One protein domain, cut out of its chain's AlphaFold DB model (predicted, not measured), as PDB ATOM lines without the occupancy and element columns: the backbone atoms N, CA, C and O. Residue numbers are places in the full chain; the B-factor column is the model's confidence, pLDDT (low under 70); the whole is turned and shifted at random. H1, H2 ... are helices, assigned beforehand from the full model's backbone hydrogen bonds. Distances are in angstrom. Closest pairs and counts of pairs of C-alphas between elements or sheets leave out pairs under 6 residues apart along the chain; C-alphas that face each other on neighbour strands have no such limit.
ATOM      1  N   LYS A  52     156.323 257.604 253.335       72.06
ATOM      2  CA  LYS A  52     157.163 256.537 253.920       72.06
ATOM      3  C   LYS A  52     156.579 255.142 253.681       72.06
ATOM      4  O   LYS A  52     157.307 254.243 253.263       72.06
ATOM      5  N   ALA A  53     155.271 254.974 253.884       65.31
ATOM      6  CA  ALA A  53     154.586 253.711 253.623       65.31
ATOM      7  C   ALA A  53     154.725 253.291 252.149       65.31
ATOM      8  O   ALA A  53     155.085 252.149 251.872       65.31
ATOM      9  N   SER A  54     154.557 254.229 251.208       69.62
ATOM     10  CA  SER A  54     154.686 253.943 249.771       69.62
ATOM     11  C   SER A  54     156.085 253.454 249.365       69.62
ATOM     12  O   SER A  54     156.202 252.545 248.540       69.62
ATOM     13  N   TRP A  55     157.144 253.992 249.981       76.19
ATOM     14  CA  TRP A  55     158.528 253.563 249.741       76.19
ATOM     15  C   TRP A  55     158.831 252.193 250.353       76.19
ATOM     16  O   TRP A  55     159.553 251.396 249.748       76.19
ATOM     17  N   ASN A  56     158.240 251.877 251.507       73.19
ATOM     18  CA  ASN A  56     158.347 250.543 252.097       73.19
ATOM     19  C   ASN A  56     157.670 249.490 251.209       73.19
ATOM     20  O   ASN A  56     158.277 248.459 250.914       73.19
ATOM     21  N   THR A  57     156.466 249.779 250.704       71.88
ATOM     22  CA  THR A  57     155.762 248.904 249.753       71.88
ATOM     23  C   THR A  57     156.550 248.738 248.456       71.88
ATOM     24  O   THR A  57     156.680 247.627 247.951       71.88
ATOM     25  N   PHE A  58     157.137 249.818 247.935       78.06
ATOM     26  CA  PHE A  58     158.008 249.760 246.762       78.06
ATOM     27  C   PHE A  58     159.201 248.820 246.982       78.06
ATOM     28  O   PHE A  58     159.475 247.965 246.141       78.06
ATOM     29  N   ARG A  59     159.874 248.919 248.134       77.38
ATOM     30  CA  ARG A  59     161.022 248.064 248.471       77.38
ATOM     31  C   ARG A  59     160.628 246.592 248.564       77.38
ATOM     32  O   ARG A  59     161.376 245.734 248.104       77.38
ATOM     33  N   GLN A  60     159.465 246.301 249.142       73.25
ATOM     34  CA  GLN A  60     158.930 244.939 249.217       73.25
ATOM     35  C   GLN A  60     158.592 244.390 247.828       73.25
ATOM     36  O   GLN A  60     159.032 243.293 247.497       73.25
ATOM     37  N   LEU A  61     157.907 245.166 246.984       71.50
ATOM     38  CA  LEU A  61     157.582 244.762 245.610       71.50
ATOM     39  C   LEU A  61     158.830 244.558 244.746       71.50
ATOM     40  O   LEU A  61     158.886 243.653 243.918       71.50
ATOM     41  N   ALA A  62     159.859 245.377 244.943       74.06
ATOM     42  CA  ALA A  62     161.123 245.219 244.241       74.06
ATOM     43  C   ALA A  62     161.833 243.913 244.650       74.06
ATOM     44  O   ALA A  62     162.356 243.195 243.796       74.06
ATOM     45  N   LYS A  63     161.791 243.560 245.945       76.69
ATOM     46  CA  LYS A  63     162.313 242.280 246.451       76.69
ATOM     47  C   LYS A  63     161.536 241.081 245.907       76.69
ATOM     48  O   LYS A  63     162.166 240.124 245.468       76.69
ATOM     49  N   THR A  64     160.201 241.132 245.874       70.88
ATOM     50  CA  THR A  64     159.385 240.028 245.326       70.88
ATOM     51  C   THR A  64     159.594 239.834 243.823       70.88
ATOM     52  O   THR A  64     159.471 238.721 243.325       70.88
ATOM     53  N   ARG A  65     159.993 240.888 243.101       70.88
ATOM     54  CA  ARG A  65     160.429 240.825 241.693       70.88
ATOM     55  C   ARG A  65     161.862 240.294 241.509       70.88
ATOM     56  O   ARG A  65     162.357 240.270 240.385       70.88
ATOM     57  N   GLY A  66     162.553 239.896 242.580       73.88
ATOM     58  CA  GLY A  66     163.911 239.344 242.514       73.88
ATOM     59  C   GLY A  66     165.006 240.384 242.232       73.88
ATOM     60  O   GLY A  66     166.071 240.050 241.692       73.88
ATOM     61  N   LEU A  67     164.761 241.660 242.554       80.62
ATOM     62  CA  LEU A  67     165.769 242.716 242.432       80.62
ATOM     63  C   LEU A  67     166.755 242.664 243.608       80.62
ATOM     64  O   LEU A  67     166.366 242.525 244.767       80.62
ATOM     65  N   LYS A  68     168.052 242.789 243.302       84.19
ATOM     66  CA  LYS A  68     169.117 242.843 244.320       84.19
ATOM     67  C   LYS A  68     169.069 244.186 245.069       84.19
ATOM     68  O   LYS A  68     168.681 245.177 244.459       84.19
ATOM     69  N   PRO A  69     169.535 244.281 246.329       80.56
ATOM     70  CA  PRO A  69     169.523 245.534 247.099       80.56
ATOM     71  C   PRO A  69     170.106 246.744 246.349       80.56
ATOM     72  O   PRO A  69     169.473 247.793 246.306       80.56
ATOM     73  N   VAL A  70     171.228 246.553 245.647       82.19
ATOM     74  CA  VAL A  70     171.875 247.585 244.815       82.19
ATOM     75  C   VAL A  70     170.983 248.035 243.646       82.19
ATOM     76  O   VAL A  70     170.901 249.217 243.331       82.19
ATOM     77  N   GLN A  71     170.249 247.105 243.026       81.69
ATOM     78  CA  GLN A  71     169.288 247.420 241.960       81.69
ATOM     79  C   GLN A  71     168.099 248.221 242.501       81.69
ATOM     80  O   GLN A  71     167.602 249.122 241.833       81.69
ATOM     81  N   ILE A  72     167.655 247.916 243.722       82.50
ATOM     82  CA  ILE A  72     166.563 248.643 244.376       82.50
ATOM     83  C   ILE A  72     166.979 250.089 244.659       82.50
ATOM     84  O   ILE A  72     166.171 250.991 244.471       82.50
ATOM     85  N   GLU A  73     168.221 250.328 245.076       83.75
ATOM     86  CA  GLU A  73     168.733 251.681 245.329       83.75
ATOM     87  C   GLU A  73     168.825 252.522 244.060       83.75
ATOM     88  O   GLU A  73     168.320 253.645 244.045       83.75
ATOM     89  N   VAL A  74     169.359 251.955 242.974       83.50
ATOM     90  CA  VAL A  74     169.378 252.628 241.665       83.50
ATOM     91  C   VAL A  74     167.954 252.907 241.180       83.50
ATOM     92  O   VAL A  74     167.663 254.007 240.721       83.50
ATOM     93  N   LEU A  75     167.025 251.967 241.366       84.69
ATOM     94  CA  LEU A  75     165.628 252.171 240.990       84.69
ATOM     95  C   LEU A  75     164.919 253.226 241.853       84.69
ATOM     96  O   LEU A  75     164.082 253.973 241.350       84.69
ATOM     97  N   MET A  76     165.243 253.314 243.148       84.19
ATOM     98  CA  MET A  76     164.751 254.394 244.008       84.19
ATOM     99  C   MET A  76     165.278 255.747 243.543       84.19
ATOM    100  O   MET A  76     164.523 256.716 243.557       84.19
ATOM    101  N   LEU A  77     166.545 255.814 243.127       83.44
ATOM    102  CA  LEU A  77     167.146 257.031 242.590       83.44
ATOM    103  C   LEU A  77     166.419 257.462 241.310       83.44
ATOM    104  O   LEU A  77     165.950 258.593 241.243       83.44
ATOM    105  N   VAL A  78     166.191 256.534 240.377       83.81
ATOM    106  CA  VAL A  78     165.388 256.770 239.163       83.81
ATOM    107  C   VAL A  78     163.978 257.268 239.507       83.81
ATOM    108  O   VAL A  78     163.530 258.277 238.972       83.81
ATOM    109  N   ALA A  79     163.272 256.619 240.438       83.38
ATOM    110  CA  ALA A  79     161.908 257.009 240.809       83.38
ATOM    111  C   ALA A  79     161.836 258.380 241.511       83.38
ATOM    112  O   ALA A  79     160.841 259.095 241.364       83.38
ATOM    113  N   ARG A  80     162.877 258.750 242.269       82.94
ATOM    114  CA  ARG A  80     162.994 260.074 242.898       82.94
ATOM    115  C   ARG A  80     163.274 261.156 241.863       82.94
ATOM    116  O   ARG A  80     162.558 262.150 241.858       82.94
ATOM    117  N   GLN A  81     164.239 260.934 240.971       83.00
ATOM    118  CA  GLN A  81     164.597 261.905 239.930       83.00
ATOM    119  C   GLN A  81     163.491 262.060 238.879       83.00
ATOM    120  O   GLN A  81     163.176 263.166 238.459       83.00
ATOM    121  N   GLY A  82     162.770 260.981 238.565       75.38
ATOM    122  CA  GLY A  82     161.558 261.033 237.742       75.38
ATOM    123  C   GLY A  82     160.356 261.724 238.412       75.38
ATOM    124  O   GLY A  82     159.288 261.822 237.802       75.38
ATOM    125  N   SER A  83     160.495 262.201 239.658       77.12
ATOM    126  CA  SER A  83     159.433 262.841 240.451       77.12
ATOM    127  C   SER A  83     158.150 262.004 240.539       77.12
ATOM    128  O   SER A  83     157.029 262.504 240.394       77.12
ATOM    129  N   VAL A  84     158.289 260.693 240.757       76.31
ATOM    130  CA  VAL A  84     157.139 259.784 240.766       76.31
ATOM    131  C   VAL A  84     156.388 259.872 242.097       76.31
ATOM    132  O   VAL A  84     156.862 259.402 243.131       76.31
ATOM    133  N   LYS A  85     155.153 260.395 242.064       68.44
ATOM    134  CA  LYS A  85     154.269 260.496 243.247       68.44
ATOM    135  C   LYS A  85     153.913 259.131 243.867       68.44
ATOM    136  O   LYS A  85     153.654 259.052 245.063       68.44
ATOM    137  N   ARG A  86     153.877 258.050 243.070       70.12
ATOM    138  CA  ARG A  86     153.559 256.675 243.516       70.12
ATOM    139  C   ARG A  86     154.637 255.678 243.051       70.12
ATOM    140  O   ARG A  86     154.431 255.005 242.039       70.12
ATOM    141  N   PRO A  87     155.758 255.541 243.784       74.38
ATOM    142  CA  PRO A  87     156.896 254.705 243.382       74.38
ATOM    143  C   PRO A  87     156.548 253.244 243.030       74.38
ATOM    144  O   PRO A  87     157.073 252.742 242.038       74.38
ATOM    145  N   PRO A  88     155.622 252.553 243.737       74.00
ATOM    146  CA  PRO A  88     155.218 251.185 243.389       74.00
ATOM    147  C   PRO A  88     154.729 250.991 241.946       74.00
ATOM    148  O   PRO A  88     154.899 249.906 241.392       74.00
ATOM    149  N   LYS A  89     154.148 252.024 241.316       72.12
ATOM    150  CA  LYS A  89     153.615 251.931 239.946       72.12
ATOM    151  C   LYS A  89     154.706 251.728 238.891       72.12
ATOM    152  O   LYS A  89     154.425 251.123 237.864       72.12
ATOM    153  N   VAL A  90     155.940 252.161 239.162       76.88
ATOM    154  CA  VAL A  90     157.093 252.001 238.251       76.88
ATOM    155  C   VAL A  90     157.402 250.523 238.008       76.88
ATOM    156  O   VAL A  90     157.788 250.131 236.918       76.88
ATOM    157  N   LEU A  91     157.165 249.674 239.009       71.94
ATOM    158  CA  LEU A  91     157.311 248.225 238.879       71.94
ATOM    159  C   LEU A  91     156.103 247.584 238.173       71.94
ATOM    160  O   LEU A  91     156.166 246.426 237.775       71.94
ATOM    161  N   GLY A  92     154.987 248.300 238.034       65.31
ATOM    162  CA  GLY A  92     153.729 247.780 237.498       65.31
ATOM    163  C   GLY A  92     153.739 247.561 235.987       65.31
ATOM    164  O   GLY A  92     153.139 246.594 235.526       65.31
ATOM    165  N   SER A  93     154.440 248.404 235.228       70.94
ATOM    166  CA  SER A  93     154.557 248.260 233.775       70.94
ATOM    167  C   SER A  93     155.909 248.745 233.253       70.94
ATOM    168  O   SER A  93     156.499 249.689 233.776       70.94
ATOM    169  N   ILE A  94     156.384 248.103 232.184       75.12
ATOM    170  CA  ILE A  94     157.649 248.454 231.522       75.12
ATOM    171  C   ILE A  94     157.571 249.846 230.891       75.12
ATOM    172  O   ILE A  94     158.521 250.604 230.992       75.12
ATOM    173  N   GLN A  95     156.421 250.224 230.327       73.38
ATOM    174  CA  GLN A  95     156.225 251.561 229.756       73.38
ATOM    175  C   GLN A  95     156.369 252.666 230.812       73.38
ATOM    176  O   GLN A  95     156.984 253.698 230.551       73.38
ATOM    177  N   LEU A  96     155.835 252.451 232.022       75.75
ATOM    178  CA  LEU A  96     155.997 253.405 233.123       75.75
ATOM    179  C   LEU A  96     157.437 253.436 233.629       75.75
ATOM    180  O   LEU A  96     157.930 254.509 233.972       75.75
ATOM    181  N   PHE A  97     158.113 252.288 233.663       82.06
ATOM    182  CA  PHE A  97     159.536 252.218 233.977       82.06
ATOM    183  C   PHE A  97     160.381 252.999 232.963       82.06
ATOM    184  O   PHE A  97     161.084 253.920 233.371       82.06
ATOM    185  N   ASP A  98     160.243 252.719 231.666       80.00
ATOM    186  CA  ASP A  98     161.009 253.366 230.592       80.00
ATOM    187  C   ASP A  98     160.767 254.889 230.579       80.00
ATOM    188  O   ASP A  98     161.718 255.670 230.561       80.00
ATOM    189  N   LYS A  99     159.509 255.333 230.736       82.00
ATOM    190  CA  LYS A  99     159.165 256.763 230.849       82.00
ATOM    191  C   LYS A  99     159.786 257.425 232.085       82.00
ATOM    192  O   LYS A  99     160.171 258.591 232.042       82.00
ATOM    193  N   THR A 100     159.878 256.697 233.200       82.00
ATOM    194  CA  THR A 100     160.500 257.214 234.431       82.00
ATOM    195  C   THR A 100     162.016 257.301 234.291       82.00
ATOM    196  O   THR A 100     162.603 258.262 234.774       82.00
ATOM    197  N   VAL A 101     162.645 256.330 233.623       83.62
ATOM    198  CA  VAL A 101     164.085 256.346 233.325       83.62
ATOM    199  C   VAL A 101     164.426 257.520 232.415       83.62
ATOM    200  O   VAL A 101     165.337 258.269 232.746       83.62
ATOM    201  N   GLN A 102     163.657 257.739 231.346       83.12
ATOM    202  CA  GLN A 102     163.858 258.868 230.433       83.12
ATOM    203  C   GLN A 102     163.749 260.209 231.168       83.12
ATOM    204  O   GLN A 102     164.655 261.035 231.113       83.12
ATOM    205  N   LYS A 103     162.695 260.385 231.972       82.94
ATOM    206  CA  LYS A 103     162.520 261.593 232.786       82.94
ATOM    207  C   LYS A 103     163.606 261.755 233.855       82.94
ATOM    208  O   LYS A 103     163.937 262.867 234.253       82.94
ATOM    209  N   ALA A 104     164.150 260.656 234.369       83.75
ATOM    210  CA  ALA A 104     165.266 260.711 235.302       83.75
ATOM    211  C   ALA A 104     166.579 261.079 234.593       83.75
ATOM    212  O   ALA A 104     167.359 261.814 235.179       83.75
ATOM    213  N   GLN A 105     166.791 260.631 233.350       84.19
ATOM    214  CA  GLN A 105     167.954 260.983 232.521       84.19
ATOM    215  C   GLN A 105     167.980 262.471 232.163       84.19
ATOM    216  O   GLN A 105     169.048 263.069 232.137       84.19
ATOM    217  N   GLU A 106     166.813 263.085 231.958       81.62
ATOM    218  CA  GLU A 106     166.692 264.535 231.737       81.62
ATOM    219  C   GLU A 106     167.165 265.361 232.945       81.62
ATOM    220  O   GLU A 106     167.637 266.480 232.781       81.62
ATOM    221  N   ASN A 107     167.046 264.815 234.161       77.00
ATOM    222  CA  ASN A 107     167.342 265.526 235.410       77.00
ATOM    223  C   ASN A 107     168.639 265.061 236.091       77.00
ATOM    224  O   ASN A 107     169.093 265.688 237.049       77.00
ATOM    225  N   TYR A 108     169.202 263.931 235.664       78.38
ATOM    226  CA  TYR A 108     170.316 263.282 236.337       78.38
ATOM    227  C   TYR A 108     171.153 262.459 235.360       78.38
ATOM    228  O   TYR A 108     170.658 261.548 234.696       78.38
ATOM    229  N   GLU A 109     172.454 262.735 235.336       81.94
ATOM    230  CA  GLU A 109     173.406 261.994 234.522       81.94
ATOM    231  C   GLU A 109     173.806 260.693 235.233       81.94
ATOM    232  O   GLU A 109     174.460 260.689 236.279       81.94
ATOM    233  N   PHE A 110     173.359 259.559 234.693       82.38
ATOM    234  CA  PHE A 110     173.668 258.246 235.252       82.38
ATOM    235  C   PHE A 110     175.077 257.794 234.873       82.38
ATOM    236  O   PHE A 110     175.473 257.855 233.713       82.38
ATOM    237  N   SER A 111     175.798 257.215 235.835       82.31
ATOM    238  CA  SER A 111     177.057 256.523 235.531       82.31
ATOM    239  C   SER A 111     176.820 255.269 234.681       82.31
ATOM    240  O   SER A 111     175.784 254.607 234.787       82.31
ATOM    241  N   GLU A 112     177.838 254.856 233.928       79.00
ATOM    242  CA  GLU A 112     177.806 253.649 233.092       79.00
ATOM    243  C   GLU A 112     177.419 252.382 233.888       79.00
ATOM    244  O   GLU A 112     176.593 251.576 233.459       79.00
ATOM    245  N   LYS A 113     177.905 252.257 235.133       80.81
ATOM    246  CA  LYS A 113     177.525 251.167 236.051       80.81
ATOM    247  C   LYS A 113     176.036 251.195 236.413       80.81
ATOM    248  O   LYS A 113     175.423 250.138 236.566       80.81
ATOM    249  N   GLN A 114     175.444 252.379 236.569       80.94
ATOM    250  CA  GLN A 114     174.015 252.528 236.858       80.94
ATOM    251  C   GLN A 114     173.160 252.222 235.628       80.94
ATOM    252  O   GLN A 114     172.132 251.571 235.783       80.94
ATOM    253  N   LEU A 115     173.603 252.599 234.427       81.56
ATOM    254  CA  LEU A 115     172.925 252.252 233.174       81.56
ATOM    255  C   LEU A 115     172.871 250.729 232.966       81.56
ATOM    256  O   LEU A 115     171.798 250.181 232.722       81.56
ATOM    257  N   ILE A 116     173.979 250.022 233.217       82.31
ATOM    258  CA  ILE A 116     174.019 248.546 233.180       82.31
ATOM    259  C   ILE A 116     173.030 247.938 234.192       82.31
ATOM    260  O   ILE A 116     172.353 246.941 233.911       82.31
ATOM    261  N   LEU A 117     172.918 248.530 235.386       83.06
ATOM    262  CA  LEU A 117     171.963 248.083 236.403       83.06
ATOM    263  C   LEU A 117     170.511 248.368 235.997       83.06
ATOM    264  O   LEU A 117     169.661 247.508 236.234       83.06
ATOM    265  N   ILE A 118     170.232 249.511 235.369       85.00
ATOM    266  CA  ILE A 118     168.915 249.882 234.827       85.00
ATOM    267  C   ILE A 118     168.494 248.892 233.738       85.00
ATOM    268  O   ILE A 118     167.382 248.367 233.801       85.00
ATOM    269  N   ASP A 119     169.390 248.523 232.824       81.38
ATOM    270  CA  ASP A 119     169.114 247.511 231.798       81.38
ATOM    271  C   ASP A 119     168.915 246.112 232.385       81.38
ATOM    272  O   ASP A 119     168.048 245.351 231.945       81.38
ATOM    273  N   SER A 120     169.671 245.760 233.428       82.69
ATOM    274  CA  SER A 120     169.458 244.514 234.170       82.69
ATOM    275  C   SER A 120     168.085 244.487 234.856       82.69
ATOM    276  O   SER A 120     167.411 243.453 234.848       82.69
ATOM    277  N   ILE A 121     167.641 245.620 235.415       81.75
ATOM    278  CA  ILE A 121     166.298 245.780 235.989       81.75
ATOM    279  C   ILE A 121     165.243 245.649 234.890       81.75
ATOM    280  O   ILE A 121     164.310 244.862 235.053       81.75
ATOM    281  N   ARG A 122     165.420 246.329 233.749       81.31
ATOM    282  CA  ARG A 122     164.528 246.247 232.583       81.31
ATOM    283  C   ARG A 122     164.360 244.804 232.123       81.31
ATOM    284  O   ARG A 122     163.238 244.313 232.042       81.31
ATOM    285  N   LYS A 123     165.466 244.077 231.928       78.75
ATOM    286  CA  LYS A 123     165.460 242.656 231.539       78.75
ATOM    287  C   LYS A 123     164.736 241.780 232.555       78.75
ATOM    288  O   LYS A 123     163.987 240.902 232.147       78.75
ATOM    289  N   LYS A 124     164.893 242.018 233.861       73.69
ATOM    290  CA  LYS A 124     164.162 241.269 234.900       73.69
ATOM    291  C   LYS A 124     162.669 241.592 234.930       73.69
ATOM    292  O   LYS A 124     161.869 240.685 235.132       73.69
ATOM    293  N   LEU A 125     162.295 242.850 234.698       69.44
ATOM    294  CA  LEU A 125     160.896 243.270 234.595       69.44
ATOM    295  C   LEU A 125     160.221 242.703 233.330       69.44
ATOM    296  O   LEU A 125     159.047 242.346 233.387       69.44
ATOM    297  N   VAL A 126     160.968 242.567 232.227       66.38
ATOM    298  CA  VAL A 126     160.529 241.948 230.958       66.38
ATOM    299  C   VAL A 126     160.463 240.421 231.059       66.38
ATOM    300  O   VAL A 126     159.479 239.814 230.640       66.38
TER     301      VAL A 126
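Overview. This is residues 52 to 126 of the 301 residues of the protein "PilZ domain-containing protein" of Gemmatimonadetes bacterium (UniProt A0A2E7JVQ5). The longest helix, H5, lies side by side with H4 in a widely spread helical hairpin, and H2 crosses both over one side of the pair. H1 folds against the start of H2, and short H3 fills in between H1 and H4. The printed part has 75 residues with five named helices, H1 to H5 in chain order, and no named strand; its class is all helix, and the helix packing is mostly crossed, one of four tilted pairs being shallow. It is compact, with a radius of gyration of the C-alphas of 11.0 A, and rounded, spanning 28 by 23 by 20 A.

Arrangement. H5, residues 112 to 126, touches H4, residues 94 to 107, at a shallow tilt of 17 degrees, opposite ways; the closest C-alphas, Ile 94 and Leu 125, are 6.8 A apart. H2, residues 69 to 81, is the hub, touching the four other helices. It is about perpendicular to H5, at 83 degrees, with the C-alphas of Gln 71 and Leu 117 closest at 6.2 A. It touches H4 with residues 78 to 81 alone, at a steep tilt of 67 degrees; C-alphas 81 and 104 are closest at 4.8 A. H1, residues 52 to 64, forms a helical hairpin with H2, closest at C-alphas 62 and 72, 6.4 A apart. H3, residues 87 to 91, touches H1, with C-alphas 58 and 88 closest at 4.6 A. H1 is apart from H4 and H5. Every O i to N i+4 pair is within hydrogen-bond range in H1, H2 and H5, against 9 of 10 in H4 and 0 of 1 in H3, where 2 of 2 O i to N i+3 pairs are.

Along the chain. H5 is 21.0 A long and ends at C-alpha 126, (160.529, 241.948, 230.958). H4 measures 20.0 A, H1 18.7 A, H2 18.5 A and H3 7.9 A. H1 begins at C-alpha 52, (157.163, 256.537, 253.920).

Size, cuts and confidence. The C-alphas of Ala 53 and Glu 112 are farthest apart, at 31.0 A. The printed part has no cut, and its four links are tight. Mean pLDDT of the printed part is 78.0; residues 53 to 54, 85, 92 and 125 to 126 are under 70.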